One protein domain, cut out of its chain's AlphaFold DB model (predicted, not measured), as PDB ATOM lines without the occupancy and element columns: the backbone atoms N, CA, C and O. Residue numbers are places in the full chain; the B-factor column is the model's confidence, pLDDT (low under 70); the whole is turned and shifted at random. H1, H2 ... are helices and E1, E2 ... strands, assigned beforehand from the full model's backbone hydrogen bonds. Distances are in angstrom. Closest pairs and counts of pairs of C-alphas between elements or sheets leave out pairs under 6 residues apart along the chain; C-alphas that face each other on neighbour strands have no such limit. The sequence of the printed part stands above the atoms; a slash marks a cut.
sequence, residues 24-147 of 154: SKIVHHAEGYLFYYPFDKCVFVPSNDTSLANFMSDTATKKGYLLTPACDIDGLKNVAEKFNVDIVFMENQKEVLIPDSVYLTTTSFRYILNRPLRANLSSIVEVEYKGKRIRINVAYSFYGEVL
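Overview. This is residues 24 to 147 of the 154 residues of an uncharacterized protein of Cytophagaceae bacterium SCN 52-12 (UniProt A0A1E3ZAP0). Seven strands form one closed barrel, with two short helices, H1 and H2, outside it. The tip of the long E4 and E5 hairpin lies at one end of the longest axis, and the link of residues 111 to 122 at the other. The printed part has 124 residues, with two named helices and seven named strands in the order E1 E2 H1 E3 H2 E4 E5 E6 E7; the class is mostly strand and the sheet is mixed. It is compact, with a radius of gyration of the C-alphas of 14.4 A and spans of 44 by 30 by 26 A.

Arrangement. Round the ring run E1, residues 29 to 37, E2, 41 to 46, E3, 63 to 67, E7, 132 to 142, E6, 123 to 129, E4, 81 to 91, and E5, 94 to 110, then back to E1. E3 and E7 are parallel at 53 degrees, with N 64 and O 137 within hydrogen-bond range at 2.9 A. The other neighbour pairs are antiparallel, among them the hairpin of E4 and E5 at 137 degrees, N 87 and O 98 2.8 A apart, and the closing pair of E5 and E1 at 146 degrees, N 34 and O 105 2.9 A apart. H1, residues 52 to 55, is on the barrel at a height of 7.4 A, over none of its strands. H2, residues 74 to 77, is on it at 8.6 A, only just over E1, on which 3 of its 4 C-alphas fall. Both helices are too short for an O i to N i+4 pair; each has one O i to N i+3 pair, within range.

Along the chain. E1 begins at C-alpha 29 (353.529, 80.264, 245.713) and bends by 63 degrees at residue 32. E5, 40.5 A long, bends by 75 degrees at residue 99; E4 is 29.7 A. E7, 27.6 A, bends by 60 degrees at residue 139 and ends at C-alpha 142 (341.300, 82.077, 243.056).

Size, cuts and confidence. The C-alphas farthest apart are those of Lys 94 and Leu 113, 44.2 A. The printed part has no cut. The link from E5 to E6 is long, 12 residues. The mean pLDDT of the printed part is 70.4; 46 residues are under 70, among them 108 to 124 and 139 to 147.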
ATOM      1  N   SER A  24     349.276  92.184 246.084       54.22
ATOM      2  CA  SER A  24     350.042  91.711 247.247       54.22
ATOM      3  C   SER A  24     349.313  90.630 248.062       54.22
ATOM      4  O   SER A  24     349.940  89.885 248.810       54.22
ATOM      5  N   LYS A  25     347.986  90.520 247.910       54.94
ATOM      6  CA  LYS A  25     347.142  89.521 248.584       54.94
ATOM      7  C   LYS A  25     346.976  88.232 247.775       54.94
ATOM      8  O   LYS A  25     346.265  87.327 248.218       54.94
ATOM      9  N   ILE A  26     347.584  88.155 246.593       61.53
ATOM     10  CA  ILE A  26     347.571  86.969 245.741       61.53
ATOM     11  C   ILE A  26     348.747  86.086 246.149       61.53
ATOM     12  O   ILE A  26     349.905  86.496 246.090       61.53
ATOM     13  N   VAL A  27     348.452  84.853 246.554       66.19
ATOM     14  CA  VAL A  27     349.492  83.852 246.781       66.19
ATOM     15  C   VAL A  27     350.088  83.463 245.434       66.19
ATOM     16  O   VAL A  27     349.413  82.887 244.585       66.19
ATOM     17  N   HIS A  28     351.363  83.786 245.235       64.56
ATOM     18  CA  HIS A  28     352.102  83.396 244.035       64.56
ATOM     19  C   HIS A  28     352.671  81.978 244.141       64.56
ATOM     20  O   HIS A  28     352.722  81.249 243.148       64.56
ATOM     21  N   HIS A  29     353.073  81.597 245.352       69.56
ATOM     22  CA  HIS A  29     353.529  80.264 245.713       69.56
ATOM     23  C   HIS A  29     353.303  80.052 247.212       69.56
ATOM     24  O   HIS A  29     353.709  80.903 248.004       69.56
ATOM     25  N   ALA A  30     352.651  78.957 247.597       75.38
ATOM     26  CA  ALA A  30     352.551  78.553 248.997       75.38
ATOM     27  C   ALA A  30     352.284  77.055 249.125       75.38
ATOM     28  O   ALA A  30     351.621  76.459 248.277       75.38
ATOM     29  N   GLU A  31     352.750  76.484 250.228       81.38
ATOM     30  CA  GLU A  31     352.293  75.193 250.725       81.38
ATOM     31  C   GLU A  31     351.079  75.391 251.633       81.38
ATOM     32  O   GLU A  31     350.826  76.486 252.153       81.38
ATOM     33  N   GLY A  32     350.280  74.343 251.785       84.12
ATOM     34  CA  GLY A  32     349.134  74.381 252.671       84.12
ATOM     35  C   GLY A  32     348.227  73.176 252.526       84.12
ATOM     36  O   GLY A  32     348.608  72.131 251.994       84.12
ATOM     37  N   TYR A  33     347.002  73.354 253.002       83.31
ATOM     38  CA  TYR A  33     345.990  72.310 253.058       83.31
ATOM     39  C   TYR A  33     344.857  72.630 252.100       83.31
ATOM     40  O   TYR A  33     344.349  73.753 252.058       83.31
ATOM     41  N   LEU A  34     344.444  71.621 251.348       81.88
ATOM     42  CA  LEU A  34     343.283  71.686 250.485       81.88
ATOM     43  C   LEU A  34     342.106  71.003 251.178       81.88
ATOM     44  O   LEU A  34     342.168  69.808 251.447       81.88
ATOM     45  N   PHE A  35     341.051  71.763 251.459       80.31
ATOM     46  CA  PHE A  35     339.817  71.268 252.059       80.31
ATOM     47  C   PHE A  35     338.772  71.050 250.993       80.31
ATOM     48  O   PHE A  35     338.407  71.994 250.296       80.31
ATOM     49  N   TYR A  36     338.216  69.851 250.951       78.31
ATOM     50  CA  TYR A  36     337.006  69.562 250.198       78.31
ATOM     51  C   TYR A  36     335.813  69.642 251.139       78.31
ATOM     52  O   TYR A  36     335.790  68.968 252.170       78.31
ATOM     53  N   TYR A  37     334.835  70.463 250.775       70.00
ATOM     54  CA  TYR A  37     333.597  70.659 251.525       70.00
ATOM     55  C   TYR A  37     332.401  70.584 250.550       70.00
ATOM     56  O   TYR A  37     332.622  70.587 249.333       70.00
ATOM     57  N   PRO A  38     331.151  70.431 251.027       61.06
ATOM     58  CA  PRO A  38     330.032  70.032 250.170       61.06
ATOM     59  C   PRO A  38     329.824  70.918 248.924       61.06
ATOM     60  O   PRO A  38     330.118  72.116 248.932       61.06
ATOM     61  N   PHE A  39     329.258  70.311 247.869       62.84
ATOM     62  CA  PHE A  39     329.006  70.894 246.534       62.84
ATOM     63  C   PHE A  39     330.248  71.111 245.647       62.84
ATOM     64  O   PHE A  39     330.320  72.117 244.940       62.84
ATOM     65  N   ASP A  40     331.215  70.187 245.687       65.62
ATOM     66  CA  ASP A  40     332.434  70.189 244.849       65.62
ATOM     67  C   ASP A  40     333.252  71.481 244.944       65.62
ATOM     68  O   ASP A  40     333.942  71.910 244.018       65.62
ATOM     69  N   LYS A  41     333.180  72.120 246.112       72.12
ATOM     70  CA  LYS A  41     333.986  73.288 246.427       72.12
ATOM     71  C   LYS A  41     335.214  72.850 247.197       72.12
ATOM     72  O   LYS A  41     335.158  71.988 248.077       72.12
ATOM     73  N   CYS A  42     336.326  73.499 246.888       78.12
ATOM     74  CA  CYS A  42     337.548  73.318 247.641       78.12
ATOM     75  C   CYS A  42     338.142  74.656 248.075       78.12
ATOM     76  O   CYS A  42     338.065  75.664 247.365       78.12
ATOM     77  N   VAL A  43     338.700  74.660 249.284       81.44
ATOM     78  CA  VAL A  43     339.382  75.811 249.876       81.44
ATOM     79  C   VAL A  43     340.844  75.457 250.063       81.44
ATOM     80  O   VAL A  43     341.164  74.505 250.770       81.44
ATOM     81  N   PHE A  44     341.735  76.238 249.465       82.25
ATOM     82  CA  PHE A  44     343.158  76.161 249.766       82.25
ATOM     83  C   PHE A  44     343.493  77.104 250.919       82.25
ATOM     84  O   PHE A  44     343.267  78.308 250.819       82.25
ATOM     85  N   VAL A  45     344.043  76.577 252.006       84.88
ATOM     86  CA  VAL A  45     344.500  77.366 253.153       84.88
ATOM     87  C   VAL A  45     346.024  77.290 253.212       84.88
ATOM     88  O   VAL A  45     346.550  76.228 253.554       84.88
ATOM     89  N   PRO A  46     346.743  78.387 252.900       83.25
ATOM     90  CA  PRO A  46     348.190  78.430 253.051       83.25
ATOM     91  C   PRO A  46     348.585  78.155 254.501       83.25
ATOM     92  O   PRO A  46     348.029  78.756 255.424       83.25
ATOM     93  N   SER A  47     349.550  77.263 254.703       84.88
ATOM     94  CA  SER A  47     350.149  77.023 256.012       84.88
ATOM     95  C   SER A  47     351.521  76.373 255.872       84.88
ATOM     96  O   SER A  47     351.731  75.547 254.991       84.88
ATOM     97  N   ASN A  48     352.419  76.711 256.797       82.62
ATOM     98  CA  ASN A  48     353.710  76.040 256.970       82.62
ATOM     99  C   ASN A  48     353.629  74.902 258.006       82.62
ATOM    100  O   ASN A  48     354.645  74.304 258.357       82.62
ATOM    101  N   ASP A  49     352.438  74.634 258.551       82.50
ATOM    102  CA  ASP A  49     352.230  73.575 259.530       82.50
ATOM    103  C   ASP A  49     352.418  72.205 258.874       82.50
ATOM    104  O   ASP A  49     351.638  71.795 258.016       82.50
ATOM    105  N   THR A  50     353.404  71.450 259.342       73.94
ATOM    106  CA  THR A  50     353.680  70.080 258.876       73.94
ATOM    107  C   THR A  50     352.811  69.020 259.555       73.94
ATOM    108  O   THR A  50     352.815  67.862 259.151       73.94
ATOM    109  N   SER A  51     352.061  69.403 260.594       80.75
ATOM    110  CA  SER A  51     351.129  68.532 261.311       80.75
ATOM    111  C   SER A  51     349.707  69.038 261.154       80.75
ATOM    112  O   SER A  51     349.403  70.179 261.513       80.75
ATOM    113  N   LEU A  52     348.813  68.145 260.733       77.25
ATOM    114  CA  LEU A  52     347.391  68.445 260.650       77.25
ATOM    115  C   LEU A  52     346.811  68.883 262.004       77.25
ATOM    116  O   LEU A  52     345.968  69.771 262.062       77.25
ATOM    117  N   ALA A  53     347.272  68.297 263.110       77.25
ATOM    118  CA  ALA A  53     346.784  68.657 264.439       77.25
ATOM    119  C   ALA A  53     347.103  70.120 264.796       77.25
ATOM    120  O   ALA A  53     346.253  70.809 265.361       77.25
ATOM    121  N   ASN A  54     348.293  70.596 264.418       81.00
ATOM    122  CA  ASN A  54     348.716  71.989 264.604       81.00
ATOM    123  C   ASN A  54     347.973  72.916 263.642       81.00
ATOM    124  O   ASN A  54     347.465  73.970 264.021       81.00
ATOM    125  N   PHE A  55     347.822  72.476 262.398       82.38
ATOM    126  CA  PHE A  55     347.050  73.205 261.414       82.38
ATOM    127  C   PHE A  55     345.595  73.427 261.867       82.38
ATOM    128  O   PHE A  55     345.049  74.523 261.718       82.38
ATOM    129  N   MET A  56     344.983  72.440 262.514       78.62
ATOM    130  CA  MET A  56     343.605  72.519 262.999       78.62
ATOM    131  C   MET A  56     343.464  73.209 264.371       78.62
ATOM    132  O   MET A  56     342.339  73.474 264.793       78.62
ATOM    133  N   SER A  57     344.555  73.518 265.091       77.25
ATOM    134  CA  SER A  57     344.468  74.007 266.478       77.25
ATOM    135  C   SER A  57     344.094  75.485 266.631       77.25
ATOM    136  O   SER A  57     343.508  75.832 267.652       77.25
ATOM    137  N   ASP A  58     344.410  76.338 265.653       69.75
ATOM    138  CA  ASP A  58     344.007  77.755 265.635       69.75
ATOM    139  C   ASP A  58     343.663  78.203 264.215       69.75
ATOM    140  O   ASP A  58     344.539  78.536 263.415       69.75
ATOM    141  N   THR A  59     342.382  78.166 263.868       68.69
ATOM    142  CA  THR A  59     341.924  78.482 262.510       68.69
ATOM    143  C   THR A  59     341.199  79.812 262.396       68.69
ATOM    144  O   THR A  59     341.067  80.305 261.283       68.69
ATOM    145  N   ALA A  60     340.838  80.453 263.513       68.06
ATOM    146  CA  ALA A  60     340.075  81.704 263.529       68.06
ATOM    147  C   ALA A  60     340.770  82.855 262.775       68.06
ATOM    148  O   ALA A  60     340.119  83.767 262.262       68.06
ATOM    149  N   THR A  61     342.100  82.802 262.690       73.44
ATOM    150  CA  THR A  61     342.934  83.778 261.978       73.44
ATOM    151  C   THR A  61     343.299  83.343 260.556       73.44
ATOM    152  O   THR A  61     343.777  84.164 259.764       73.44
ATOM    153  N   LYS A  62     343.052  82.076 260.197       81.44
ATOM    154  CA  LYS A  62     343.423  81.513 258.899       81.44
ATOM    155  C   LYS A  62     342.521  82.053 257.793       81.44
ATOM    156  O   LYS A  62     341.308  82.226 257.948       81.44
ATOM    157  N   LYS A  63     343.145  82.320 256.647       79.38
ATOM    158  CA  LYS A  63     342.476  82.781 255.430       79.38
ATOM    159  C   LYS A  63     342.662  81.737 254.348       79.38
ATOM    160  O   LYS A  63     343.785  81.313 254.099       79.38
ATOM    161  N   GLY A  64     341.561  81.327 253.735       80.56
ATOM    162  CA  GLY A  64     341.557  80.368 252.639       80.56
ATOM    163  C   GLY A  64     341.169  81.016 251.317       80.56
ATOM    164  O   GLY A  64     340.496  82.043 251.305       80.56
ATOM    165  N   TYR A  65     341.562  80.391 250.217       77.12
ATOM    166  CA  TYR A  65     341.192  80.752 248.857       77.12
ATOM    167  C   TYR A  65     340.165  79.760 248.330       77.12
ATOM    168  O   TYR A  65     340.409  78.554 248.358       77.12
ATOM    169  N   LEU A  66     339.025  80.257 247.845       75.81
ATOM    170  CA  LEU A  66     338.042  79.409 247.174       75.81
ATOM    171  C   LEU A  66     338.546  79.090 245.770       75.81
ATOM    172  O   LEU A  66     338.785  80.009 244.989       75.81
ATOM    173  N   LEU A  67     338.666  77.813 245.428       74.19
ATOM    174  CA  LEU A  67     339.061  77.406 244.084       74.19
ATOM    175  C   LEU A  67     337.808  77.153 243.242       74.19
ATOM    176  O   LEU A  67     336.875  76.476 243.677       74.19
ATOM    177  N   THR A  68     337.762  77.725 242.039       64.50
ATOM    178  CA  THR A  68     336.591  77.643 241.151       64.50
ATOM    179  C   THR A  68     336.992  77.458 239.696       64.50
ATOM    180  O   THR A  68     337.844  78.201 239.221       64.50
ATOM    181  N   PRO A  69     336.234  76.642 238.951       60.22
ATOM    182  CA  PRO A  69     336.340  75.189 238.990       60.22
ATOM    183  C   PRO A  69     337.672  74.740 238.365       60.22
ATOM    184  O   PRO A  69     338.064  75.229 237.308       60.22
ATOM    185  N   ALA A  70     338.366  73.798 238.991       59.38
ATOM    186  CA  ALA A  70     339.591  73.240 238.432       59.38
ATOM    187  C   ALA A  70     339.355  71.763 238.117       59.38
ATOM    188  O   ALA A  70     339.264  70.944 239.027       59.38
ATOM    189  N   CYS A  71     339.274  71.439 236.824       48.91
ATOM    190  CA  CYS A  71     339.001  70.091 236.309       48.91
ATOM    191  C   CYS A  71     340.044  69.022 236.702       48.91
ATOM    192  O   CYS A  71     339.873  67.862 236.349       48.91
ATOM    193  N   ASP A  72     341.094  69.376 237.447       57.72
ATOM    194  CA  ASP A  72     342.147  68.459 237.904       57.72
ATOM    195  C   ASP A  72     342.216  68.294 239.432       57.72
ATOM    196  O   ASP A  72     343.003  67.489 239.933       57.72
ATOM    197  N   ILE A  73     341.391  69.024 240.194       63.75
ATOM    198  CA  ILE A  73     341.395  68.944 241.663       63.75
ATOM    199  C   ILE A  73     340.616  67.721 242.175       63.75
ATOM    200  O   ILE A  73     340.927  67.201 243.249       63.75
ATOM    201  N   ASP A  74     339.667  67.196 241.402       63.44
ATOM    202  CA  ASP A  74     338.869  66.027 241.798       63.44
ATOM    203  C   ASP A  74     339.724  64.768 241.989       63.44
ATOM    204  O   ASP A  74     339.472  63.973 242.894       63.44
ATOM    205  N   GLY A  75     340.798  64.614 241.207       65.38
ATOM    206  CA  GLY A  75     341.745  63.509 241.379       65.38
ATOM    207  C   GLY A  75     342.454  63.533 242.737       65.38
ATOM    208  O   GLY A  75     342.749  62.476 243.294       65.38
ATOM    209  N   LEU A  76     342.678  64.724 243.301       70.31
ATOM    210  CA  LEU A  76     343.324  64.894 244.602       70.31
ATOM    211  C   LEU A  76     342.392  64.553 245.776       70.31
ATOM    212  O   LEU A  76     342.872  64.154 246.833       70.31
ATOM    213  N   LYS A  77     341.066  64.606 245.585       72.62
ATOM    214  CA  LYS A  77     340.092  64.175 246.603       72.62
ATOM    215  C   LYS A  77     340.255  62.694 246.956       72.62
ATOM    216  O   LYS A  77     340.044  62.313 248.100       72.62
ATOM    217  N   ASN A  78     340.661  61.870 245.989       72.88
ATOM    218  CA  ASN A  78     340.827  60.425 246.179       72.88
ATOM    219  C   ASN A  78     342.052  60.056 247.025       72.88
ATOM    220  O   ASN A  78     342.086  58.969 247.592       72.88
ATOM    221  N   VAL A  79     343.056  60.935 247.090       73.81
ATOM    222  CA  VAL A  79     344.255  60.751 247.927       73.81
ATOM    223  C   VAL A  79     344.191  61.568 249.217       73.81
ATOM    224  O   VAL A  79     345.111  61.513 250.027       73.81
ATOM    225  N   ALA A  80     343.119  62.337 249.404       76.88
ATOM    226  CA  ALA A  80     342.910  63.144 250.587       76.88
ATOM    227  C   ALA A  80     342.432  62.279 251.759       76.88
ATOM    228  O   ALA A  80     341.604  61.378 251.612       76.88
ATOM    229  N   GLU A  81     342.936  62.585 252.947       80.31
ATOM    230  CA  GLU A  81     342.522  61.923 254.173       80.31
ATOM    231  C   GLU A  81     341.122  62.415 254.563       80.31
ATOM    232  O   GLU A  81     340.830  63.616 254.543       80.31
ATOM    233  N   LYS A  82     340.227  61.471 254.869       80.81
ATOM    234  CA  LYS A  82     338.840  61.751 255.243       80.81
ATOM    235  C   LYS A  82     338.741  62.001 256.744       80.81
ATOM    236  O   LYS A  82     339.115  61.146 257.543       80.81
ATOM    237  N   PHE A  83     338.116  63.108 257.124       76.31
ATOM    238  CA  PHE A  83     337.833  63.451 258.513       76.31
ATOM    239  C   PHE A  83     336.342  63.639 258.715       76.31
ATOM    240  O   PHE A  83     335.697  64.362 257.960       76.31
ATOM    241  N   ASN A  84     335.809  63.014 259.759       79.81
ATOM    242  CA  ASN A  84     334.446  63.277 260.201       79.81
ATOM    243  C   ASN A  84     334.436  64.575 261.013       79.81
ATOM    244  O   ASN A  84     335.299  64.772 261.875       79.81
ATOM    245  N   VAL A  85     333.482  65.446 260.707       74.62
ATOM    246  CA  VAL A  85     333.320  66.759 261.333       74.62
ATOM    247  C   VAL A  85     331.842  67.057 261.535       74.62
ATOM    248  O   VAL A  85     331.006  66.537 260.801       74.62
ATOM    249  N   ASP A  86     331.533  67.941 262.476       78.25
ATOM    250  CA  ASP A  86     330.186  68.493 262.611       78.25
ATOM    251  C   ASP A  86     330.163  69.908 262.036       78.25
ATOM    252  O   ASP A  86     330.891  70.795 262.477       78.25
ATOM    253  N   ILE A  87     329.354  70.137 261.007       73.25
ATOM    254  CA  ILE A  87     329.163  71.470 260.440       73.25
ATOM    255  C   ILE A  87     328.268  72.253 261.391       73.25
ATOM    256  O   ILE A  87     327.150  71.834 261.695       73.25
ATOM    257  N   VAL A  88     328.763  73.406 261.836       72.75
ATOM    258  CA  VAL A  88     328.026  74.299 262.727       72.75
ATOM    259  C   VAL A  88     327.166  75.231 261.879       72.75
ATOM    260  O   VAL A  88     327.680  76.053 261.121       72.75
ATOM    261  N   PHE A  89     325.847  75.111 262.003       71.38
ATOM    262  CA  PHE A  89     324.880  75.968 261.326       71.38
ATOM    263  C   PHE A  89     324.076  76.780 262.341       71.38
ATOM    264  O   PHE A  89     323.678  76.276 263.388       71.38
ATOM    265  N   MET A  90     323.813  78.049 262.028       71.81
ATOM    266  CA  MET A  90     322.951  78.899 262.848       71.81
ATOM    267  C   MET A  90     321.562  78.964 262.219       71.81
ATOM    268  O   MET A  90     321.356  79.675 261.237       71.81
ATOM    269  N   GLU A  91     320.595  78.266 262.811       75.81
ATOM    270  CA  GLU A  91     319.191  78.307 262.403       75.81
ATOM    271  C   GLU A  91     318.348  78.921 263.521       75.81
ATOM    272  O   GLU A  91     318.342  78.437 264.651       75.81
ATOM    273  N   ASN A  92     317.634  80.015 263.236       83.56
ATOM    274  CA  ASN A  92     316.785  80.701 264.223       83.56
ATOM    275  C   ASN A  92     317.517  81.039 265.539       83.56
ATOM    276  O   ASN A  92     316.969  80.858 266.625       83.56
ATOM    277  N   GLN A  93     318.768  81.508 265.439       80.75
ATOM    278  CA  GLN A  93     319.656  81.804 266.579       80.75
ATOM    279  C   GLN A  93     320.021  80.588 267.450       80.75
ATOM    280  O   GLN A  93     320.623  80.757 268.510       80.75
ATOM    281  N   LYS A  94     319.703  79.367 267.009       77.25
ATOM    282  CA  LYS A  94     320.162  78.126 267.624       77.25
ATOM    283  C   LYS A  94     321.270  77.515 266.788       77.25
ATOM    284  O   LYS A  94     321.246  77.561 265.561       77.25
ATOM    285  N   GLU A  95     322.231  76.941 267.489       80.56
ATOM    286  CA  GLU A  95     323.297  76.172 266.878       80.56
ATOM    287  C   GLU A  95     322.778  74.770 266.540       80.56
ATOM    288  O   GLU A  95     322.236  74.076 267.402       80.56
ATOM    289  N   VAL A  96     322.922  74.378 265.279       80.94
ATOM    290  CA  VAL A  96     322.581  73.058 264.751       80.94
ATOM    291  C   VAL A  96     323.864  72.425 264.240       80.94
ATOM    292  O   VAL A  96     324.578  73.024 263.439       80.94
ATOM    293  N   LEU A  97     324.148  71.214 264.708       76.69
ATOM    294  CA  LEU A  97     325.299  70.427 264.282       76.69
ATOM    295  C   LEU A  97     324.849  69.411 263.234       76.69
ATOM    296  O   LEU A  97     323.953  68.607 263.494       76.69
ATOM    297  N   ILE A  98     325.457  69.468 262.053       76.19
ATOM    298  CA  ILE A  98     325.187  68.536 260.957       76.19
ATOM    299  C   ILE A  98     326.439  67.677 260.753       76.19
ATOM    300  O   ILE A  98     327.447  68.210 260.284       76.19
ATOM    301  N   PRO A  99     326.407  66.374 261.084       75.00
ATOM    302  CA  PRO A  99     327.554  65.503 260.876       75.00
ATOM    303  C   PRO A  99     327.826  65.333 259.380       75.00
ATOM    304  O   PRO A  99     326.920  65.032 258.601       75.00
ATOM    305  N   ASP A 100     329.083  65.498 258.983       77.50
ATOM    306  CA  ASP A 100     329.553  65.339 257.608       77.50
ATOM    307  C   ASP A 100     331.022  64.868 257.596       77.50
ATOM    308  O   ASP A 100     331.616  64.507 258.618       77.50
ATOM    309  N   SER A 101     331.629  64.844 256.414       72.50
ATOM    310  CA  SER A 101     333.040  64.570 256.226       72.50
ATOM    311  C   SER A 101     333.705  65.596 255.321       72.50
ATOM    312  O   SER A 101     333.201  65.936 254.253       72.50
ATOM    313  N   VAL A 102     334.886  66.037 255.739       75.00
ATOM    314  CA  VAL A 102     335.793  66.848 254.929       75.00
ATOM    315  C   VAL A 102     336.975  65.995 254.509       75.00
ATOM    316  O   VAL A 102     337.417  65.114 255.248       75.00
ATOM    317  N   TYR A 103     337.496  66.257 253.318       77.31
ATOM    318  CA  TYR A 103     338.719  65.615 252.844       77.31
ATOM    319  C   TYR A 103     339.838  66.645 252.875       77.31
ATOM    320  O   TYR A 103     339.618  67.791 252.470       77.31
ATOM    321  N   LEU A 104     341.011  66.260 253.378       77.00
ATOM    322  CA  LEU A 104     342.181  67.127 253.417       77.00
ATOM    323  C   LEU A 104     343.392  66.461 252.778       77.00
ATOM    324  O   LEU A 104     343.710  65.309 253.053       77.00
ATOM    325  N   THR A 105     344.105  67.225 251.960       78.38
ATOM    326  CA  THR A 105     345.424  66.844 251.453       78.38
ATOM    327  C   THR A 105     346.374  68.024 251.561       78.38
ATOM    328  O   THR A 105     345.974  69.177 251.383       78.38
ATOM    329  N   THR A 106     347.644  67.743 251.841       75.88
ATOM    330  CA  THR A 106     348.711  68.734 251.700       75.88
ATOM    331  C   THR A 106     348.985  68.977 250.226       75.88
ATOM    332  O   THR A 106     348.985  68.034 249.432       75.88
ATOM    333  N   THR A 107     349.231  70.229 249.853       72.44
ATOM    334  CA  THR A 107     349.628  70.570 248.491       72.44
ATOM    335  C   THR A 107     350.446  71.856 248.438       72.44
ATOM    336  O   THR A 107     350.242  72.780 249.221       72.44
ATOM    337  N   SER A 108     351.344  71.940 247.462       69.00
ATOM    338  CA  SER A 108     351.926  73.184 246.974       69.00
ATOM    339  C   SER A 108     351.041  73.782 245.893       69.00
ATOM    340  O   SER A 108     350.562  73.075 244.999       69.00
ATOM    341  N   PHE A 109     350.885  75.094 245.935       68.31
ATOM    342  CA  PHE A 109     350.146  75.847 244.947       68.31
ATOM    343  C   PHE A 109     351.065  76.824 244.225       68.31
ATOM    344  O   PHE A 109     351.852  77.523 244.865       68.31
ATOM    345  N   ARG A 110     350.919  76.932 242.898       63.38
ATOM    346  CA  ARG A 110     351.613  77.938 242.091       63.38
ATOM    347  C   ARG A 110     350.627  78.736 241.249       63.38
ATOM    348  O   ARG A 110     349.850  78.184 240.475       63.38
ATOM    349  N   TYR A 111     350.702  80.057 241.362       59.16
ATOM    350  CA  TYR A 111     349.947  80.946 240.489       59.16
ATOM    351  C   TYR A 111     350.566  80.964 239.089       59.16
ATOM    352  O   TYR A 111     351.750  81.281 238.930       59.16
ATOM    353  N   ILE A 112     349.755  80.664 238.075       59.75
ATOM    354  CA  ILE A 112     350.125  80.774 236.664       59.75
ATOM    355  C   ILE A 112     349.273  81.879 236.048       59.75
ATOM    356  O   ILE A 112     348.050  81.903 236.176       59.75
ATOM    357  N   LEU A 113     349.940  82.835 235.410       51.34
ATOM    358  CA  LEU A 113     349.343  84.091 234.973       51.34
ATOM    359  C   LEU A 113     348.578  83.887 233.658       51.34
ATOM    360  O   LEU A 113     349.057  84.265 232.597       51.34
ATOM    361  N   ASN A 114     347.389  83.283 233.719       49.06
ATOM    362  CA  ASN A 114     346.494  83.143 232.572       49.06
ATOM    363  C   ASN A 114     345.075  83.628 232.922       49.06
ATOM    364  O   ASN A 114     344.270  82.906 233.494       49.06
ATOM    365  N   ARG A 115     344.785  84.864 232.480       49.34
ATOM    366  CA  ARG A 115     343.509  85.620 232.526       49.34
ATOM    367  C   ARG A 115     343.050  86.163 233.901       49.34
ATOM    368  O   ARG A 115     343.215  85.510 234.923       49.34
ATOM    369  N   PRO A 116     342.441  87.369 233.941       51.53
ATOM    370  CA  PRO A 116     341.869  87.937 235.161       51.53
ATOM    371  C   PRO A 116     340.445  87.409 235.397       51.53
ATOM    372  O   PRO A 116     339.643  87.401 234.462       51.53
ATOM    373  N   LEU A 117     340.088  87.044 236.638       48.38
ATOM    374  CA  LEU A 117     338.702  86.717 236.999       48.38
ATOM    375  C   LEU A 117     338.196  87.419 238.275       48.38
ATOM    376  O   LEU A 117     338.795  87.353 239.340       48.38
ATOM    377  N   ARG A 118     337.078  88.124 238.027       49.22
ATOM    378  CA  ARG A 118     335.838  88.466 238.762       49.22
ATOM    379  C   ARG A 118     335.733  88.310 240.296       49.22
ATOM    380  O   ARG A 118     336.117  87.308 240.878       49.22
ATOM    381  N   ALA A 119     335.030  89.281 240.897       45.91
ATOM    382  CA  ALA A 119     334.404  89.228 242.230       45.91
ATOM    383  C   ALA A 119     333.291  88.141 242.286       45.91
ATOM    384  O   ALA A 119     332.756  87.784 241.240       45.91
ATOM    385  N   ASN A 120     332.841  87.598 243.427       51.25
ATOM    386  CA  ASN A 120     332.562  88.238 244.718       51.25
ATOM    387  C   ASN A 120     332.309  87.190 245.843       51.25
ATOM    388  O   ASN A 120     332.109  86.016 245.547       51.25
ATOM    389  N   LEU A 121     332.180  87.697 247.079       49.28
ATOM    390  CA  LEU A 121     331.795  87.098 248.373       49.28
ATOM    391  C   LEU A 121     332.900  86.510 249.262       49.28
ATOM    392  O   LEU A 121     333.551  85.517 248.948       49.28
ATOM    393  N   SER A 122     333.009  87.110 250.452       56.66
ATOM    394  CA  SER A 122     333.549  86.479 251.650       56.66
ATOM    395  C   SER A 122     332.524  85.485 252.183       56.66
ATOM    396  O   SER A 122     331.395  85.868 252.494       56.66
ATOM    397  N   SER A 123     332.920  84.226 252.307       65.19
ATOM    398  CA  SER A 123     332.168  83.232 253.070       65.19
ATOM    399  C   SER A 123     333.001  82.789 254.259       65.19
ATOM    400  O   SER A 123     334.220  82.969 254.290       65.19
ATOM    401  N   ILE A 124     332.326  82.263 255.268       69.81
ATOM    402  CA  ILE A 124     332.971  81.676 256.428       69.81
ATOM    403  C   ILE A 124     332.600  80.204 256.408       69.81
ATOM    404  O   ILE A 124     331.425  79.866 256.275       69.81
ATOM    405  N   VAL A 125     333.612  79.349 256.498       72.56
ATOM    406  CA  VAL A 125     333.426  77.909 256.678       72.56
ATOM    407  C   VAL A 125     333.639  77.607 258.152       72.56
ATOM    408  O   VAL A 125     334.703  77.923 258.687       72.56
ATOM    409  N   GLU A 126     332.625  77.032 258.801       75.06
ATOM    410  CA  GLU A 126     332.673  76.620 260.205       75.06
ATOM    411  C   GLU A 126     332.458  75.109 260.320       75.06
ATOM    412  O   GLU A 126     331.473  74.575 259.811       75.06
ATOM    413  N   VAL A 127     333.399  74.417 260.963       73.50
ATOM    414  CA  VAL A 127     333.351  72.966 261.207       73.50
ATOM    415  C   VAL A 127     333.861  72.653 262.607       73.50
ATOM    416  O   VAL A 127     334.709  73.368 263.132       73.50
ATOM    417  N   GLU A 128     333.396  71.576 263.218       72.56
ATOM    418  CA  GLU A 128     333.918  71.054 264.473       72.56
ATOM    419  C   GLU A 128     334.781  69.817 264.214       72.56
ATOM    420  O   GLU A 128     334.369  68.876 263.541       72.56
ATOM    421  N   TYR A 129     335.994  69.812 264.762       72.94
ATOM    422  CA  TYR A 129     336.922  68.689 264.702       72.94
ATOM    423  C   TYR A 129     337.391  68.331 266.111       72.94
ATOM    424  O   TYR A 129     338.046  69.135 266.778       72.94
ATOM    425  N   LYS A 130     337.081  67.109 266.567       75.06
ATOM    426  CA  LYS A 130     337.465  66.592 267.898       75.06
ATOM    427  C   LYS A 130     337.120  67.563 269.045       75.06
ATOM    428  O   LYS A 130     337.962  67.826 269.904       75.06
ATOM    429  N   GLY A 131     335.911  68.130 269.041       72.06
ATOM    430  CA  GLY A 131     335.460  69.079 270.067       72.06
ATOM    431  C   GLY A 131     336.014  70.503 269.925       72.06
ATOM    432  O   GLY A 131     335.832  71.321 270.825       72.06
ATOM    433  N   LYS A 132     336.721  70.818 268.830       71.69
ATOM    434  CA  LYS A 132     337.225  72.166 268.531       71.69
ATOM    435  C   LYS A 132     336.495  72.753 267.334       71.69
ATOM    436  O   LYS A 132     336.500  72.152 266.263       71.69
ATOM    437  N   ARG A 133     335.948  73.959 267.484       75.81
ATOM    438  CA  ARG A 133     335.369  74.715 266.367       75.81
ATOM    439  C   ARG A 133     336.456  75.383 265.543       75.81
ATOM    440  O   ARG A 133     337.369  76.011 266.075       75.81
ATOM    441  N   ILE A 134     336.322  75.257 264.237       77.38
ATOM    442  CA  ILE A 134     337.262  75.707 263.227       77.38
ATOM    443  C   ILE A 134     336.525  76.668 262.318       77.38
ATOM    444  O   ILE A 134     335.503  76.304 261.749       77.38
ATOM    445  N   ARG A 135     337.051  77.883 262.179       79.75
ATOM    446  CA  ARG A 135     336.419  78.964 261.421       79.75
ATOM    447  C   ARG A 135     337.397  79.522 260.407       79.75
ATOM    448  O   ARG A 135     338.341  80.195 260.792       79.75
ATOM    449  N   ILE A 136     337.154  79.290 259.124       78.12
ATOM    450  CA  ILE A 136     338.035  79.739 258.045       78.12
ATOM    451  C   ILE A 136     337.371  80.892 257.300       78.12
ATOM    452  O   ILE A 136     336.271  80.753 256.761       78.12
ATOM    453  N   ASN A 137     338.068  82.027 257.237       76.12
ATOM    454  CA  ASN A 137     337.645  83.163 256.426       76.12
ATOM    455  C   ASN A 137     338.058  82.931 254.971       76.12
ATOM    456  O   ASN A 137     339.248  82.910 254.650       76.12
ATOM    457  N   VAL A 138     337.081  82.771 254.086       72.81
ATOM    458  CA  VAL A 138     337.327  82.539 252.664       72.81
ATOM    459  C   VAL A 138     337.453  83.879 251.948       72.81
ATOM    460  O   VAL A 138     336.540  84.708 251.969       72.81
ATOM    461  N   ALA A 139     338.596  84.090 251.311       68.06
ATOM    462  CA  ALA A 139     338.907  85.259 250.512       68.06
ATOM    463  C   ALA A 139     339.012  84.855 249.040       68.06
ATOM    464  O   ALA A 139     339.710  83.900 248.740       68.06
ATOM    465  N   TYR A 140     338.356  85.625 248.164       61.78
ATOM    466  CA  TYR A 140     338.474  85.651 246.696       61.78
ATOM    467  C   TYR A 140     338.468  84.296 245.957       61.78
ATOM    468  O   TYR A 140     339.283  83.412 246.197       61.78
ATOM    469  N   SER A 141     337.606  84.167 244.947       57.56
ATOM    470  CA  SER A 141     337.716  83.080 243.969       57.56
ATOM    471  C   SER A 141     339.087  83.141 243.288       57.56
ATOM    472  O   SER A 141     339.404  84.115 242.604       57.56
ATOM    473  N   PHE A 142     339.919  82.132 243.511       53.41
ATOM    474  CA  PHE A 142     341.300  82.077 243.056       53.41
ATOM    475  C   PHE A 142     341.471  80.992 241.991       53.41
ATOM    476  O   PHE A 142     340.899  79.907 242.091       53.41
ATOM    477  N   TYR A 143     342.266  81.311 240.968       52.38
ATOM    478  CA  TYR A 143     342.578  80.430 239.847       52.38
ATOM    479  C   TYR A 143     344.071  80.133 239.849       52.38
ATOM    480  O   TYR A 143     344.900  81.041 239.774       52.38
ATOM    481  N   GLY A 144     344.409  78.856 239.894       52.00
ATOM    482  CA  GLY A 144     345.760  78.370 239.671       52.00
ATOM    483  C   GLY A 144     345.793  76.853 239.756       52.00
ATOM    484  O   GLY A 144     344.820  76.216 240.166       52.00
ATOM    485  N   GLU A 145     346.891  76.291 239.279       51.00
ATOM    486  CA  GLU A 145     347.025  74.857 239.083       51.00
ATOM    487  C   GLU A 145     347.625  74.221 240.335       51.00
ATOM    488  O   GLU A 145     348.661  74.654 240.854       51.00
ATOM    489  N   VAL A 146     346.950  73.186 240.833       54.69
ATOM    490  CA  VAL A 146     347.462  72.362 241.921       54.69
ATOM    491  C   VAL A 146     348.431  71.354 241.314       54.69
ATOM    492  O   VAL A 146     348.050  70.565 240.449       54.69
ATOM    493  N   LEU A 147     349.697  71.385 241.734       51.97
ATOM    494  CA  LEU A 147     350.668  70.390 241.288       51.97
ATOM    495  C   LEU A 147     350.256  69.029 241.859       51.97
ATOM    496  O   LEU A 147     350.067  68.900 243.066       51.97
TER     497      LEU A 147